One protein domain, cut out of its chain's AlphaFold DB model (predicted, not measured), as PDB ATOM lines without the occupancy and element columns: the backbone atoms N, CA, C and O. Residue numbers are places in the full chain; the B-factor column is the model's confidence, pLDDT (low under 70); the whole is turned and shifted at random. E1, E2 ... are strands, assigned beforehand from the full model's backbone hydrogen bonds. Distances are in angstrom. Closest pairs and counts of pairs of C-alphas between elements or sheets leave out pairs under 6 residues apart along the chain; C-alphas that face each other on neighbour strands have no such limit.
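What this domain is: This is residues 8 to 92 of the 325 residues of the protein "V8-like Glu-specific endopeptidase" of Amycolatopsis arida (UniProt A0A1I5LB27). What shape do these atoms make? They make a small sandwich: the sheet E1 E7 E3 E4 and the strongly twisted sheet E5 E6 E2 E8 lie face to face, and the long strands E2 and E8 bend as they run side by side. What is it built of? The printed part has 85 residues with eight named strands, E1 to E8 in that order along the chain, and no named helix. The class is all strand, and both sheets are antiparallel. How tightly is it gathered? It is compact, with a radius of gyration of the C-alphas of 12.0 A and spans of 36 by 27 by 21 A.

How they stand to each other: Which strands make the sheet that holds the first residue? E1, residues 8 to 11, is an edge strand antiparallel to E7, residues 72 to 77, at 163 degrees, with N 10 and O 73 within hydrogen-bond range at 2.8 A. E7 is also antiparallel to E3, residues 33 to 36, at 159 degrees, with N 34 and O 76 at 2.8 A. E3 forms a hairpin with the edge strand E4, residues 43 to 46, where N 46 and O 33 are 2.8 A apart. Which make the other sheet? E2, residues 17 to 26, is antiparallel to the edge strand E8, residues 83 to 91, at 156 degrees, with N 23 and O 85 at 2.8 A. E2 is also antiparallel to E6, residues 63 to 65, at 138 degrees, with N 22 and O 63 at 2.9 A. E6 forms a hairpin with the edge strand E5, residues 56 to 58, where N 64 and O 57 are 2.8 A apart. How do the sheets meet? In this sandwich, two sheets face to face, the facing parts are 9.5 A centre to centre and the best planes 17 degrees apart. The closest C-alphas of E2 and E7, those of Ile 18 and Ala 73, are 6.4 A apart.

Where its parts are: Where does the first strand begin? C-alpha 8 of E1 is at (-7.729, -34.637, -30.091). Which strands are long? From first to last C-alpha, E2 measures 25.8 A, E8 23.4 A and E7 16.9 A. E2 bends by 67 degrees at residue 23, and E8 by 58 degrees at residue 87. Where does E8 end? C-alpha 91 is at (-15.726, -46.751, -38.363).

The domain as a whole: How far does it reach? The two C-alphas farthest apart, those of Gly 14 and Ser 29, are 37.0 A apart. Is anything cut, long or uncertain? The printed part has no cut, and no link between named strands is long. The mean pLDDT of the printed part is 94.5, and no printed residue is under 70.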
ATOM      1  N   THR A   8      -8.211 -34.120 -28.811       96.06
ATOM      2  CA  THR A   8      -7.729 -34.637 -30.091       96.06
ATOM      3  C   THR A   8      -8.911 -34.913 -31.006       96.06
ATOM      4  O   THR A   8      -9.996 -35.271 -30.543       96.06
ATOM      5  N   THR A   9      -8.690 -34.773 -32.306       97.44
ATOM      6  CA  THR A   9      -9.680 -35.097 -33.330       97.44
ATOM      7  C   THR A   9      -9.235 -36.358 -34.048       97.44
ATOM      8  O   THR A   9      -8.119 -36.436 -34.557       97.44
ATOM      9  N   LEU A  10     -10.120 -37.345 -34.094       97.38
ATOM     10  CA  LEU A  10      -9.968 -38.533 -34.914       97.38
ATOM     11  C   LEU A  10     -10.758 -38.332 -36.199       97.38
ATOM     12  O   LEU A  10     -11.935 -37.981 -36.149       97.38
ATOM     13  N   GLU A  11     -10.119 -38.597 -37.330       97.25
ATOM     14  CA  GLU A  11     -10.718 -38.438 -38.649       97.25
ATOM     15  C   GLU A  11     -10.582 -39.723 -39.468       97.25
ATOM     16  O   GLU A  11      -9.532 -40.376 -39.479       97.25
ATOM     17  N   ARG A  12     -11.670 -40.113 -40.127       96.25
ATOM     18  CA  ARG A  12     -11.754 -41.241 -41.054       96.25
ATOM     19  C   ARG A  12     -12.582 -40.801 -42.261       96.25
ATOM     20  O   ARG A  12     -13.792 -41.025 -42.253       96.25
ATOM     21  N   PRO A  13     -11.944 -40.173 -43.265       95.31
ATOM     22  CA  PRO A  13     -12.650 -39.531 -44.363       95.31
ATOM     23  C   PRO A  13     -13.683 -40.444 -45.027       95.31
ATOM     24  O   PRO A  13     -13.439 -41.637 -45.224       95.31
ATOM     25  N   GLY A  14     -14.857 -39.889 -45.313       91.56
ATOM     26  CA  GLY A  14     -15.987 -40.567 -45.944       91.56
ATOM     27  C   GLY A  14     -16.735 -41.568 -45.059       91.56
ATOM     28  O   GLY A  14     -17.731 -42.125 -45.505       91.56
ATOM     29  N   SER A  15     -16.293 -41.830 -43.825       92.75
ATOM     30  CA  SER A  15     -16.925 -42.839 -42.964       92.75
ATOM     31  C   SER A  15     -18.236 -42.344 -42.359       92.75
ATOM     32  O   SER A  15     -18.313 -41.228 -41.851       92.75
ATOM     33  N   GLY A  16     -19.258 -43.204 -42.324       90.94
ATOM     34  CA  GLY A  16     -20.571 -42.836 -41.771       90.94
ATOM     35  C   GLY A  16     -20.617 -42.637 -40.246       90.94
ATOM     36  O   GLY A  16     -21.561 -42.036 -39.736       90.94
ATOM     37  N   TYR A  17     -19.633 -43.150 -39.506       94.81
ATOM     38  CA  TYR A  17     -19.482 -42.947 -38.060       94.81
ATOM     39  C   TYR A  17     -18.058 -43.282 -37.601       94.81
ATOM     40  O   TYR A  17     -17.330 -43.995 -38.299       94.81
ATOM     41  N   ILE A  18     -17.709 -42.863 -36.384       96.88
ATOM     42  CA  ILE A  18     -16.513 -43.281 -35.642       96.88
ATOM     43  C   ILE A  18     -16.931 -43.789 -34.259       96.88
ATOM     44  O   ILE A  18     -17.686 -43.127 -33.553       96.88
ATOM     45  N   LYS A  19     -16.417 -44.948 -33.839       96.75
ATOM     46  CA  LYS A  19     -16.581 -45.496 -32.484       96.75
ATOM     47  C   LYS A  19     -15.205 -45.746 -31.878       96.75
ATOM     48  O   LYS A  19     -14.323 -46.290 -32.542       96.75
ATOM     49  N   ILE A  20     -15.012 -45.328 -30.633       97.56
ATOM     50  CA  ILE A  20     -13.684 -45.247 -30.014       97.56
ATOM     51  C   ILE A  20     -13.649 -46.130 -28.775       97.56
ATOM     52  O   ILE A  20     -14.556 -46.050 -27.939       97.56
ATOM     53  N   HIS A  21     -12.600 -46.937 -28.668       97.69
ATOM     54  CA  HIS A  21     -12.271 -47.685 -27.467       97.69
ATOM     55  C   HIS A  21     -11.260 -46.912 -26.624       97.69
ATOM     56  O   HIS A  21     -10.319 -46.309 -27.156       97.69
ATOM     57  N   PHE A  22     -11.460 -46.954 -25.312       97.62
ATOM     58  CA  PHE A  22     -10.589 -46.330 -24.338       97.62
ATOM     59  C   PHE A  22     -10.041 -47.364 -23.364       97.62
ATOM     60  O   PHE A  22     -10.774 -48.195 -22.840       97.62
ATOM     61  N   THR A  23      -8.754 -47.235 -23.067       96.56
ATOM     62  CA  THR A  23      -8.031 -47.956 -22.014       96.56
ATOM     63  C   THR A  23      -7.392 -46.944 -21.058       96.56
ATOM     64  O   THR A  23      -7.342 -45.743 -21.350       96.56
ATOM     65  N   ASP A  24      -6.917 -47.408 -19.900       92.19
ATOM     66  CA  ASP A  24      -6.202 -46.579 -18.914       92.19
ATOM     67  C   ASP A  24      -6.951 -45.289 -18.521       92.19
ATOM     68  O   ASP A  24      -6.370 -44.204 -18.424       92.19
ATOM     69  N   VAL A  25      -8.266 -45.398 -18.317       91.38
ATOM     70  CA  VAL A  25      -9.148 -44.265 -18.011       91.38
ATOM     71  C   VAL A  25      -8.944 -43.843 -16.557       91.38
ATOM     72  O   VAL A  25      -9.380 -44.511 -15.625       91.38
ATOM     73  N   ARG A  26      -8.261 -42.717 -16.355       91.94
ATOM     74  CA  ARG A  26      -7.967 -42.138 -15.040       91.94
ATOM     75  C   ARG A  26      -8.523 -40.723 -14.986       91.94
ATOM     76  O   ARG A  26      -7.823 -39.769 -15.326       91.94
ATOM     77  N   LEU A  27      -9.783 -40.600 -14.577       92.81
ATOM     78  CA  LEU A  27     -10.465 -39.316 -14.407       92.81
ATOM     79  C   LEU A  27     -10.395 -38.857 -12.945       92.81
ATOM     80  O   LEU A  27     -10.586 -39.657 -12.026       92.81
ATOM     81  N   LYS A  28     -10.110 -37.572 -12.710       92.00
ATOM     82  CA  LYS A  28     -10.242 -36.974 -11.373       92.00
ATOM     83  C   LYS A  28     -11.717 -36.831 -10.997       92.00
ATOM     84  O   LYS A  28     -12.606 -36.898 -11.842       92.00
ATOM     85  N   SER A  29     -11.981 -36.652  -9.704       90.25
ATOM     86  CA  SER A  29     -13.346 -36.420  -9.223       90.25
ATOM     87  C   SER A  29     -13.937 -35.174  -9.889       90.25
ATOM     88  O   SER A  29     -13.291 -34.132  -9.891       90.25
ATOM     89  N   GLY A  30     -15.139 -35.295 -10.459       89.12
ATOM     90  CA  GLY A  30     -15.820 -34.217 -11.188       89.12
ATOM     91  C   GLY A  30     -15.382 -34.025 -12.647       89.12
ATOM     92  O   GLY A  30     -16.057 -33.308 -13.382       89.12
ATOM     93  N   ASP A  31     -14.307 -34.676 -13.099       93.19
ATOM     94  CA  ASP A  31     -13.885 -34.605 -14.499       93.19
ATOM     95  C   ASP A  31     -14.682 -35.555 -15.389       93.19
ATOM     96  O   ASP A  31     -15.114 -36.633 -14.968       93.19
ATOM     97  N   VAL A  32     -14.792 -35.185 -16.665       94.88
ATOM     98  CA  VAL A  32     -15.434 -36.010 -17.684       94.88
ATOM     99  C   VAL A  32     -14.536 -36.197 -18.900       94.88
ATOM    100  O   VAL A  32     -13.810 -35.294 -19.324       94.88
ATOM    101  N   LEU A  33     -14.623 -37.386 -19.485       97.19
ATOM    102  CA  LEU A  33     -14.228 -37.647 -20.860       97.19
ATOM    103  C   LEU A  33     -15.429 -37.338 -21.755       97.19
ATOM    104  O   LEU A  33     -16.516 -37.867 -21.550       97.19
ATOM    105  N   THR A  34     -15.237 -36.491 -22.755       97.62
ATOM    106  CA  THR A  34     -16.242 -36.170 -23.768       97.62
ATOM    107  C   THR A  34     -15.822 -36.752 -25.109       97.62
ATOM    108  O   THR A  34     -14.689 -36.545 -25.541       97.62
ATOM    109  N   VAL A  35     -16.757 -37.412 -25.790       98.31
ATOM    110  CA  VAL A  35     -16.649 -37.769 -27.207       98.31
ATOM    111  C   VAL A  35     -17.786 -37.067 -27.943       98.31
ATOM    112  O   VAL A  35     -18.946 -37.233 -27.569       98.31
ATOM    113  N   SER A  36     -17.477 -36.252 -28.948       98.31
ATOM    114  CA  SER A  36     -18.475 -35.481 -29.695       98.31
ATOM    115  C   SER A  36     -18.165 -35.413 -31.185       98.31
ATOM    116  O   SER A  36     -17.054 -35.718 -31.614       98.31
ATOM    117  N   ASN A  37     -19.121 -34.961 -31.989       97.38
ATOM    118  CA  ASN A  37     -18.802 -34.439 -33.317       97.38
ATOM    119  C   ASN A  37     -18.131 -33.046 -33.204       97.38
ATOM    120  O   ASN A  37     -18.187 -32.419 -32.137       97.38
ATOM    121  N   PRO A  38     -17.494 -32.529 -34.276       97.19
ATOM    122  CA  PRO A  38     -16.843 -31.215 -34.244       97.19
ATOM    123  C   PRO A  38     -17.787 -30.048 -33.926       97.19
ATOM    124  O   PRO A  38     -17.370 -29.078 -33.305       97.19
ATOM    125  N   ALA A  39     -19.058 -30.156 -34.325       95.94
ATOM    126  CA  ALA A  39     -20.073 -29.131 -34.083       95.94
ATOM    127  C   ALA A  39     -20.642 -29.148 -32.651       95.94
ATOM    128  O   ALA A  39     -21.397 -28.253 -32.284       95.94
ATOM    129  N   GLY A  40     -20.339 -30.175 -31.850       95.81
ATOM    130  CA  GLY A  40     -20.904 -30.368 -30.512       95.81
ATOM    131  C   GLY A  40     -22.396 -30.726 -30.479       95.81
ATOM    132  O   GLY A  40     -22.969 -30.797 -29.395       95.81
ATOM    133  N   THR A  41     -23.031 -30.960 -31.631       95.00
ATOM    134  CA  THR A  41     -24.462 -31.295 -31.741       95.00
ATOM    135  C   THR A  41     -24.766 -32.762 -31.432       95.00
ATOM    136  O   THR A  41     -25.901 -33.093 -31.105       95.00
ATOM    137  N   GLU A  42     -23.761 -33.637 -31.491       97.19
ATOM    138  CA  GLU A  42     -23.810 -35.002 -30.963       97.19
ATOM    139  C   GLU A  42     -22.655 -35.172 -29.975       97.19
ATOM    140  O   GLU A  42     -21.496 -34.957 -30.335       97.19
ATOM    141  N   LYS A  43     -22.963 -35.539 -28.726       97.06
ATOM    142  CA  LYS A  43     -21.985 -35.625 -27.640       97.06
ATOM    143  C   LYS A  43     -22.387 -36.666 -26.597       97.06
ATOM    144  O   LYS A  43     -23.537 -36.703 -26.173       97.06
ATOM    145  N   TYR A  44     -21.399 -37.417 -26.114       97.62
ATOM    146  CA  TYR A  44     -21.517 -38.344 -24.990       97.62
ATOM    147  C   TYR A  44     -20.414 -38.079 -23.966       97.62
ATOM    148  O   TYR A  44     -19.270 -37.776 -24.327       97.62
ATOM    149  N   THR A  45     -20.760 -38.181 -22.686       96.56
ATOM    150  CA  THR A  45     -19.859 -37.894 -21.565       96.56
ATOM    151  C   THR A  45     -19.717 -39.101 -20.658       96.56
ATOM    152  O   THR A  45     -20.707 -39.736 -20.312       96.56
ATOM    153  N   TYR A  46     -18.491 -39.361 -20.225       96.81
ATOM    154  CA  TYR A  46     -18.133 -40.490 -19.380       96.81
ATOM    155  C   TYR A  46     -17.438 -39.973 -18.130       96.81
ATOM    156  O   TYR A  46     -16.523 -39.147 -18.216       96.81
ATOM    157  N   THR A  47     -17.883 -40.453 -16.973       94.19
ATOM    158  CA  THR A  47     -17.264 -40.151 -15.681       94.19
ATOM    159  C   THR A  47     -16.375 -41.317 -15.243       94.19
ATOM    160  O   THR A  47     -16.205 -42.292 -15.976       94.19
ATOM    161  N   ARG A  48     -15.788 -41.226 -14.043       90.56
ATOM    162  CA  ARG A  48     -15.106 -42.365 -13.399       90.56
ATOM    163  C   ARG A  48     -16.033 -43.565 -13.172       90.56
ATOM    164  O   ARG A  48     -15.552 -44.689 -13.136       90.56
ATOM    165  N   ASP A  49     -17.324 -43.306 -12.988       92.31
ATOM    166  CA  ASP A  49     -18.367 -44.318 -12.952       92.31
ATOM    167  C   ASP A  49     -18.876 -44.507 -14.386       92.31
ATOM    168  O   ASP A  49     -19.619 -43.684 -14.931       92.31
ATOM    169  N   LEU A  50     -18.338 -45.530 -15.051       91.00
ATOM    170  CA  LEU A  50     -18.683 -45.841 -16.435       91.00
ATOM    171  C   LEU A  50     -20.047 -46.530 -16.527       91.00
ATOM    172  O   LEU A  50     -20.763 -46.309 -17.504       91.00
ATOM    173  N   GLU A  51     -20.420 -47.317 -15.519       86.88
ATOM    174  CA  GLU A  51     -21.690 -48.045 -15.485       86.88
ATOM    175  C   GLU A  51     -22.869 -47.071 -15.419       86.88
ATOM    176  O   GLU A  51     -23.836 -47.213 -16.168       86.88
ATOM    177  N   SER A  52     -22.735 -45.992 -14.639       89.81
ATOM    178  CA  SER A  52     -23.766 -44.954 -14.546       89.81
ATOM    179  C   SER A  52     -23.967 -44.144 -15.835       89.81
ATOM    180  O   SER A  52     -24.927 -43.381 -15.933       89.81
ATOM    181  N   SER A  53     -23.065 -44.245 -16.821       89.75
ATOM    182  CA  SER A  53     -23.145 -43.439 -18.050       89.75
ATOM    183  C   SER A  53     -24.245 -43.896 -19.009       89.75
ATOM    184  O   SER A  53     -24.646 -43.119 -19.871       89.75
ATOM    185  N   LEU A  54     -24.711 -45.148 -18.900       92.81
ATOM    186  CA  LEU A  54     -25.699 -45.792 -19.786       92.81
ATOM    187  C   LEU A  54     -25.330 -45.848 -21.287       92.81
ATOM    188  O   LEU A  54     -26.039 -46.483 -22.072       92.81
ATOM    189  N   THR A  55     -24.223 -45.217 -21.688       95.88
ATOM    190  CA  THR A  55     -23.713 -45.122 -23.064       95.88
ATOM    191  C   THR A  55     -22.290 -45.665 -23.212       95.88
ATOM    192  O   THR A  55     -21.703 -45.554 -24.289       95.88
ATOM    193  N   ALA A  56     -21.716 -46.240 -22.150       96.12
ATOM    194  CA  ALA A  56     -20.455 -46.975 -22.191       96.12
ATOM    195  C   ALA A  56     -20.711 -48.475 -22.365       96.12
ATOM    196  O   ALA A  56     -21.477 -49.077 -21.619       96.12
ATOM    197  N   THR A  57     -20.031 -49.097 -23.324       95.38
ATOM    198  CA  THR A  57     -19.936 -50.560 -23.397       95.38
ATOM    199  C   THR A  57     -18.627 -50.993 -22.752       95.38
ATOM    200  O   THR A  57     -17.576 -50.874 -23.378       95.38
ATOM    201  N   ILE A  58     -18.689 -51.460 -21.508       94.31
ATOM    202  CA  ILE A  58     -17.516 -51.914 -20.753       94.31
ATOM    203  C   ILE A  58     -17.091 -53.301 -21.245       94.31
ATOM    204  O   ILE A  58     -17.932 -54.168 -21.481       94.31
ATOM    205  N   ASP A  59     -15.785 -53.500 -21.407       92.88
ATOM    206  CA  ASP A  59     -15.185 -54.798 -21.700       92.88
ATOM    207  C   ASP A  59     -13.990 -55.080 -20.775       92.88
ATOM    208  O   ASP A  59     -13.652 -54.285 -19.900       92.88
ATOM    209  N   ALA A  60     -13.350 -56.238 -20.943       92.00
ATOM    210  CA  ALA A  60     -12.252 -56.669 -20.077       92.00
ATOM    211  C   ALA A  60     -11.016 -55.748 -20.113       92.00
ATOM    212  O   ALA A  60     -10.169 -55.820 -19.226       92.00
ATOM    213  N   THR A  61     -10.876 -54.918 -21.149       92.31
ATOM    214  CA  THR A  61      -9.706 -54.056 -21.363       92.31
ATOM    215  C   THR A  61      -9.988 -52.583 -21.096       92.31
ATOM    216  O   THR A  61      -9.059 -51.821 -20.826       92.31
ATOM    217  N   GLY A  62     -11.252 -52.174 -21.150       94.75
ATOM    218  CA  GLY A  62     -11.660 -50.796 -20.959       94.75
ATOM    219  C   GLY A  62     -13.119 -50.607 -21.330       94.75
ATOM    220  O   GLY A  62     -13.995 -51.285 -20.794       94.75
ATOM    221  N   PHE A  63     -13.405 -49.653 -22.213       96.38
ATOM    222  CA  PHE A  63     -14.764 -49.479 -22.707       96.38
ATOM    223  C   PHE A  63     -14.818 -48.854 -24.099       96.38
ATOM    224  O   PHE A  63     -13.980 -48.033 -24.487       96.38
ATOM    225  N   TRP A  64     -15.871 -49.187 -24.838       97.19
ATOM    226  CA  TRP A  64     -16.258 -48.475 -26.045       97.19
ATOM    227  C   TRP A  64     -17.234 -47.351 -25.722       97.19
ATOM    228  O   TRP A  64     -18.283 -47.568 -25.114       97.19
ATOM    229  N   SER A  65     -16.923 -46.159 -26.217       97.25
ATOM    230  CA  SER A  65     -17.878 -45.050 -26.282       97.25
ATOM    231  C   SER A  65     -19.012 -45.339 -27.267       97.25
ATOM    232  O   SER A  65     -18.827 -46.099 -28.222       97.25
ATOM    233  N   MET A  66     -20.175 -44.715 -27.072       97.31
ATOM    234  CA  MET A  66     -21.190 -44.568 -28.115       97.31
ATOM    235  C   MET A  66     -20.567 -43.961 -29.377       97.31
ATOM    236  O   MET A  66     -19.737 -43.051 -29.294       97.31
ATOM    237  N   SER A  67     -20.946 -44.477 -30.543       97.19
ATOM    238  CA  SER A  67     -20.468 -43.960 -31.822       97.19
ATOM    239  C   SER A  67     -20.853 -42.491 -32.043       97.19
ATOM    240  O   SER A  67     -21.934 -42.049 -31.656       97.19
ATOM    241  N   ILE A  68     -20.004 -41.754 -32.754       97.62
ATOM    242  CA  ILE A  68     -20.286 -40.418 -33.285       97.62
ATOM    243  C   ILE A  68     -20.616 -40.537 -34.765       97.62
ATOM    244  O   ILE A  68     -19.886 -41.191 -35.507       97.62
ATOM    245  N   THR A  69     -21.715 -39.923 -35.190       95.25
ATOM    246  CA  THR A  69     -22.137 -39.894 -36.592       95.25
ATOM    247  C   THR A  69     -21.180 -39.035 -37.415       95.25
ATOM    248  O   THR A  69     -20.825 -37.926 -37.017       95.25
ATOM    249  N   GLY A  70     -20.795 -39.538 -38.585       93.38
ATOM    250  CA  GLY A  70     -19.873 -38.884 -39.507       93.38
ATOM    251  C   GLY A  70     -18.409 -39.298 -39.349       93.38
ATOM    252  O   GLY A  70     -18.038 -40.177 -38.572       93.38
ATOM    253  N   GLU A  71     -17.567 -38.637 -40.134       95.31
ATOM    254  CA  GLU A  71     -16.161 -38.986 -40.360       95.31
ATOM    255  C   GLU A  71     -15.185 -38.397 -39.333       95.31
ATOM    256  O   GLU A  71     -13.981 -38.634 -39.431       95.31
ATOM    257  N   ARG A  72     -15.670 -37.608 -38.366       97.56
ATOM    258  CA  ARG A  72     -14.839 -36.949 -37.352       97.56
ATOM    259  C   ARG A  72     -15.436 -37.085 -35.960       97.56
ATOM    260  O   ARG A  72     -16.607 -36.784 -35.748       97.56
ATOM    261  N   ALA A  73     -14.588 -37.448 -35.005       98.38
ATOM    262  CA  ALA A  73     -14.909 -37.453 -33.585       98.38
ATOM    263  C   ALA A  73     -13.861 -36.649 -32.813       98.38
ATOM    264  O   ALA A  73     -12.659 -36.866 -32.962       98.38
ATOM    265  N   VAL A  74     -14.322 -35.729 -31.977       98.38
ATOM    266  CA  VAL A  74     -13.500 -34.952 -31.056       98.38
ATOM    267  C   VAL A  74     -13.558 -35.625 -29.696       98.38
ATOM    268  O   VAL A  74     -14.631 -35.813 -29.123       98.38
ATOM    269  N   VAL A  75     -12.394 -35.990 -29.176       98.06
ATOM    270  CA  VAL A  75     -12.244 -36.517 -27.823       98.06
ATOM    271  C   VAL A  75     -11.627 -35.430 -26.966       98.06
ATOM    272  O   VAL A  75     -10.623 -34.845 -27.358       98.06
ATOM    273  N   SER A  76     -12.180 -35.183 -25.784       96.81
ATOM    274  CA  SER A  76     -11.636 -34.210 -24.833       96.81
ATOM    275  C   SER A  76     -11.758 -34.676 -23.386       96.81
ATOM    276  O   SER A  76     -12.652 -35.443 -23.043       96.81
ATOM    277  N   VAL A  77     -10.846 -34.215 -22.531       95.12
ATOM    278  CA  VAL A  77     -10.891 -34.408 -21.074       95.12
ATOM    279  C   VAL A  77     -10.867 -33.053 -20.371       95.12
ATOM    280  O   VAL A  77     -10.166 -32.142 -20.814       95.12
ATOM    281  N   THR A  78     -11.618 -32.914 -19.274       90.56
ATOM    282  CA  THR A  78     -11.774 -31.633 -18.560       90.56
ATOM    283  C   THR A  78     -10.450 -31.093 -18.003       90.56
ATOM    284  O   THR A  78     -10.084 -29.941 -18.253       90.56
ATOM    285  N   SER A  79      -9.699 -31.926 -17.275       87.00
ATOM    286  CA  SER A  79      -8.471 -31.521 -16.579       87.00
ATOM    287  C   SER A  79      -7.210 -32.111 -17.215       87.00
ATOM    288  O   SER A  79      -7.221 -33.269 -17.638       87.00
ATOM    289  N   PRO A  80      -6.069 -31.391 -17.189       82.38
ATOM    290  CA  PRO A  80      -4.766 -31.962 -17.538       82.38
ATOM    291  C   PRO A  80      -4.337 -33.115 -16.611       82.38
ATOM    292  O   PRO A  80      -3.502 -33.932 -16.998       82.38
ATOM    293  N   ALA A  81      -4.897 -33.208 -15.399       87.19
ATOM    294  CA  ALA A  81      -4.605 -34.294 -14.464       87.19
ATOM    295  C   ALA A  81      -5.343 -35.603 -14.801       87.19
ATOM    296  O   ALA A  81      -4.978 -36.660 -14.277       87.19
ATOM    297  N   SER A  82      -6.355 -35.531 -15.667       92.81
ATOM    298  CA  SER A  82      -7.095 -36.681 -16.177       92.81
ATOM    299  C   SER A  82      -6.415 -37.251 -17.420       92.81
ATOM    300  O   SER A  82      -5.893 -36.516 -18.263       92.81
ATOM    301  N   ARG A  83      -6.383 -38.581 -17.531       91.44
ATOM    302  CA  ARG A  83      -5.711 -39.287 -18.630       91.44
ATOM    303  C   ARG A  83      -6.588 -40.397 -19.178       91.44
ATOM    304  O   ARG A  83      -7.268 -41.080 -18.424       91.44
ATOM    305  N   VAL A  84      -6.541 -40.561 -20.495       93.62
ATOM    306  CA  VAL A  84      -7.192 -41.660 -21.218       93.62
ATOM    307  C   VAL A  84      -6.291 -42.096 -22.369       93.62
ATOM    308  O   VAL A  84      -5.611 -41.257 -22.985       93.62
ATOM    309  N   ARG A  85      -6.289 -43.387 -22.692       95.81
ATOM    310  CA  ARG A  85      -5.599 -43.927 -23.865       95.81
ATOM    311  C   ARG A  85      -6.627 -44.394 -24.887       95.81
ATOM    312  O   ARG A  85      -7.536 -45.134 -24.546       95.81
ATOM    313  N   ILE A  86      -6.473 -43.946 -26.128       96.81
ATOM    314  CA  ILE A  86      -7.234 -44.459 -27.270       96.81
ATOM    315  C   ILE A  86      -6.369 -45.543 -27.903       96.81
ATOM    316  O   ILE A  86      -5.256 -45.243 -28.333       96.81
ATOM    317  N   ASP A  87      -6.846 -46.781 -27.928       96.75
ATOM    318  CA  ASP A  87      -6.113 -47.933 -28.471       96.75
ATOM    319  C   ASP A  87      -6.799 -48.543 -29.701       96.75
ATOM    320  O   ASP A  87      -6.113 -49.044 -30.591       96.75
ATOM    321  N   LYS A  88      -8.135 -48.474 -29.794       96.19
ATOM    322  CA  LYS A  88      -8.890 -49.002 -30.942       96.19
ATOM    323  C   LYS A  88      -9.935 -48.014 -31.435       96.19
ATOM    324  O   LYS A  88     -10.514 -47.234 -30.680       96.19
ATOM    325  N   ILE A  89     -10.200 -48.095 -32.735       95.06
ATOM    326  CA  ILE A  89     -11.252 -47.346 -33.416       95.06
ATOM    327  C   ILE A  89     -11.985 -48.311 -34.350       95.06
ATOM    328  O   ILE A  89     -11.351 -49.107 -35.051       95.06
ATOM    329  N   THR A  90     -13.313 -48.225 -34.399       94.94
ATOM    330  CA  THR A  90     -14.097 -48.712 -35.541       94.94
ATOM    331  C   THR A  90     -14.747 -47.541 -36.259       94.94
ATOM    332  O   THR A  90     -14.875 -46.441 -35.716       94.94
ATOM    333  N   ARG A  91     -15.115 -47.766 -37.516       94.12
ATOM    334  CA  ARG A  91     -15.726 -46.751 -38.363       94.12
ATOM    335  C   ARG A  91     -16.789 -47.370 -39.249       94.12
ATOM    336  O   ARG A  91     -16.719 -48.560 -39.553       94.12
ATOM    337  N   GLY A  92     -17.725 -46.540 -39.685       91.06
ATOM    338  CA  GLY A  92     -18.620 -46.892 -40.777       91.06
ATOM    339  C   GLY A  92     -17.867 -47.009 -42.093       91.06
ATOM    340  O   GLY A  92     -16.835 -46.361 -42.284       91.06
TER     341      GLY A  92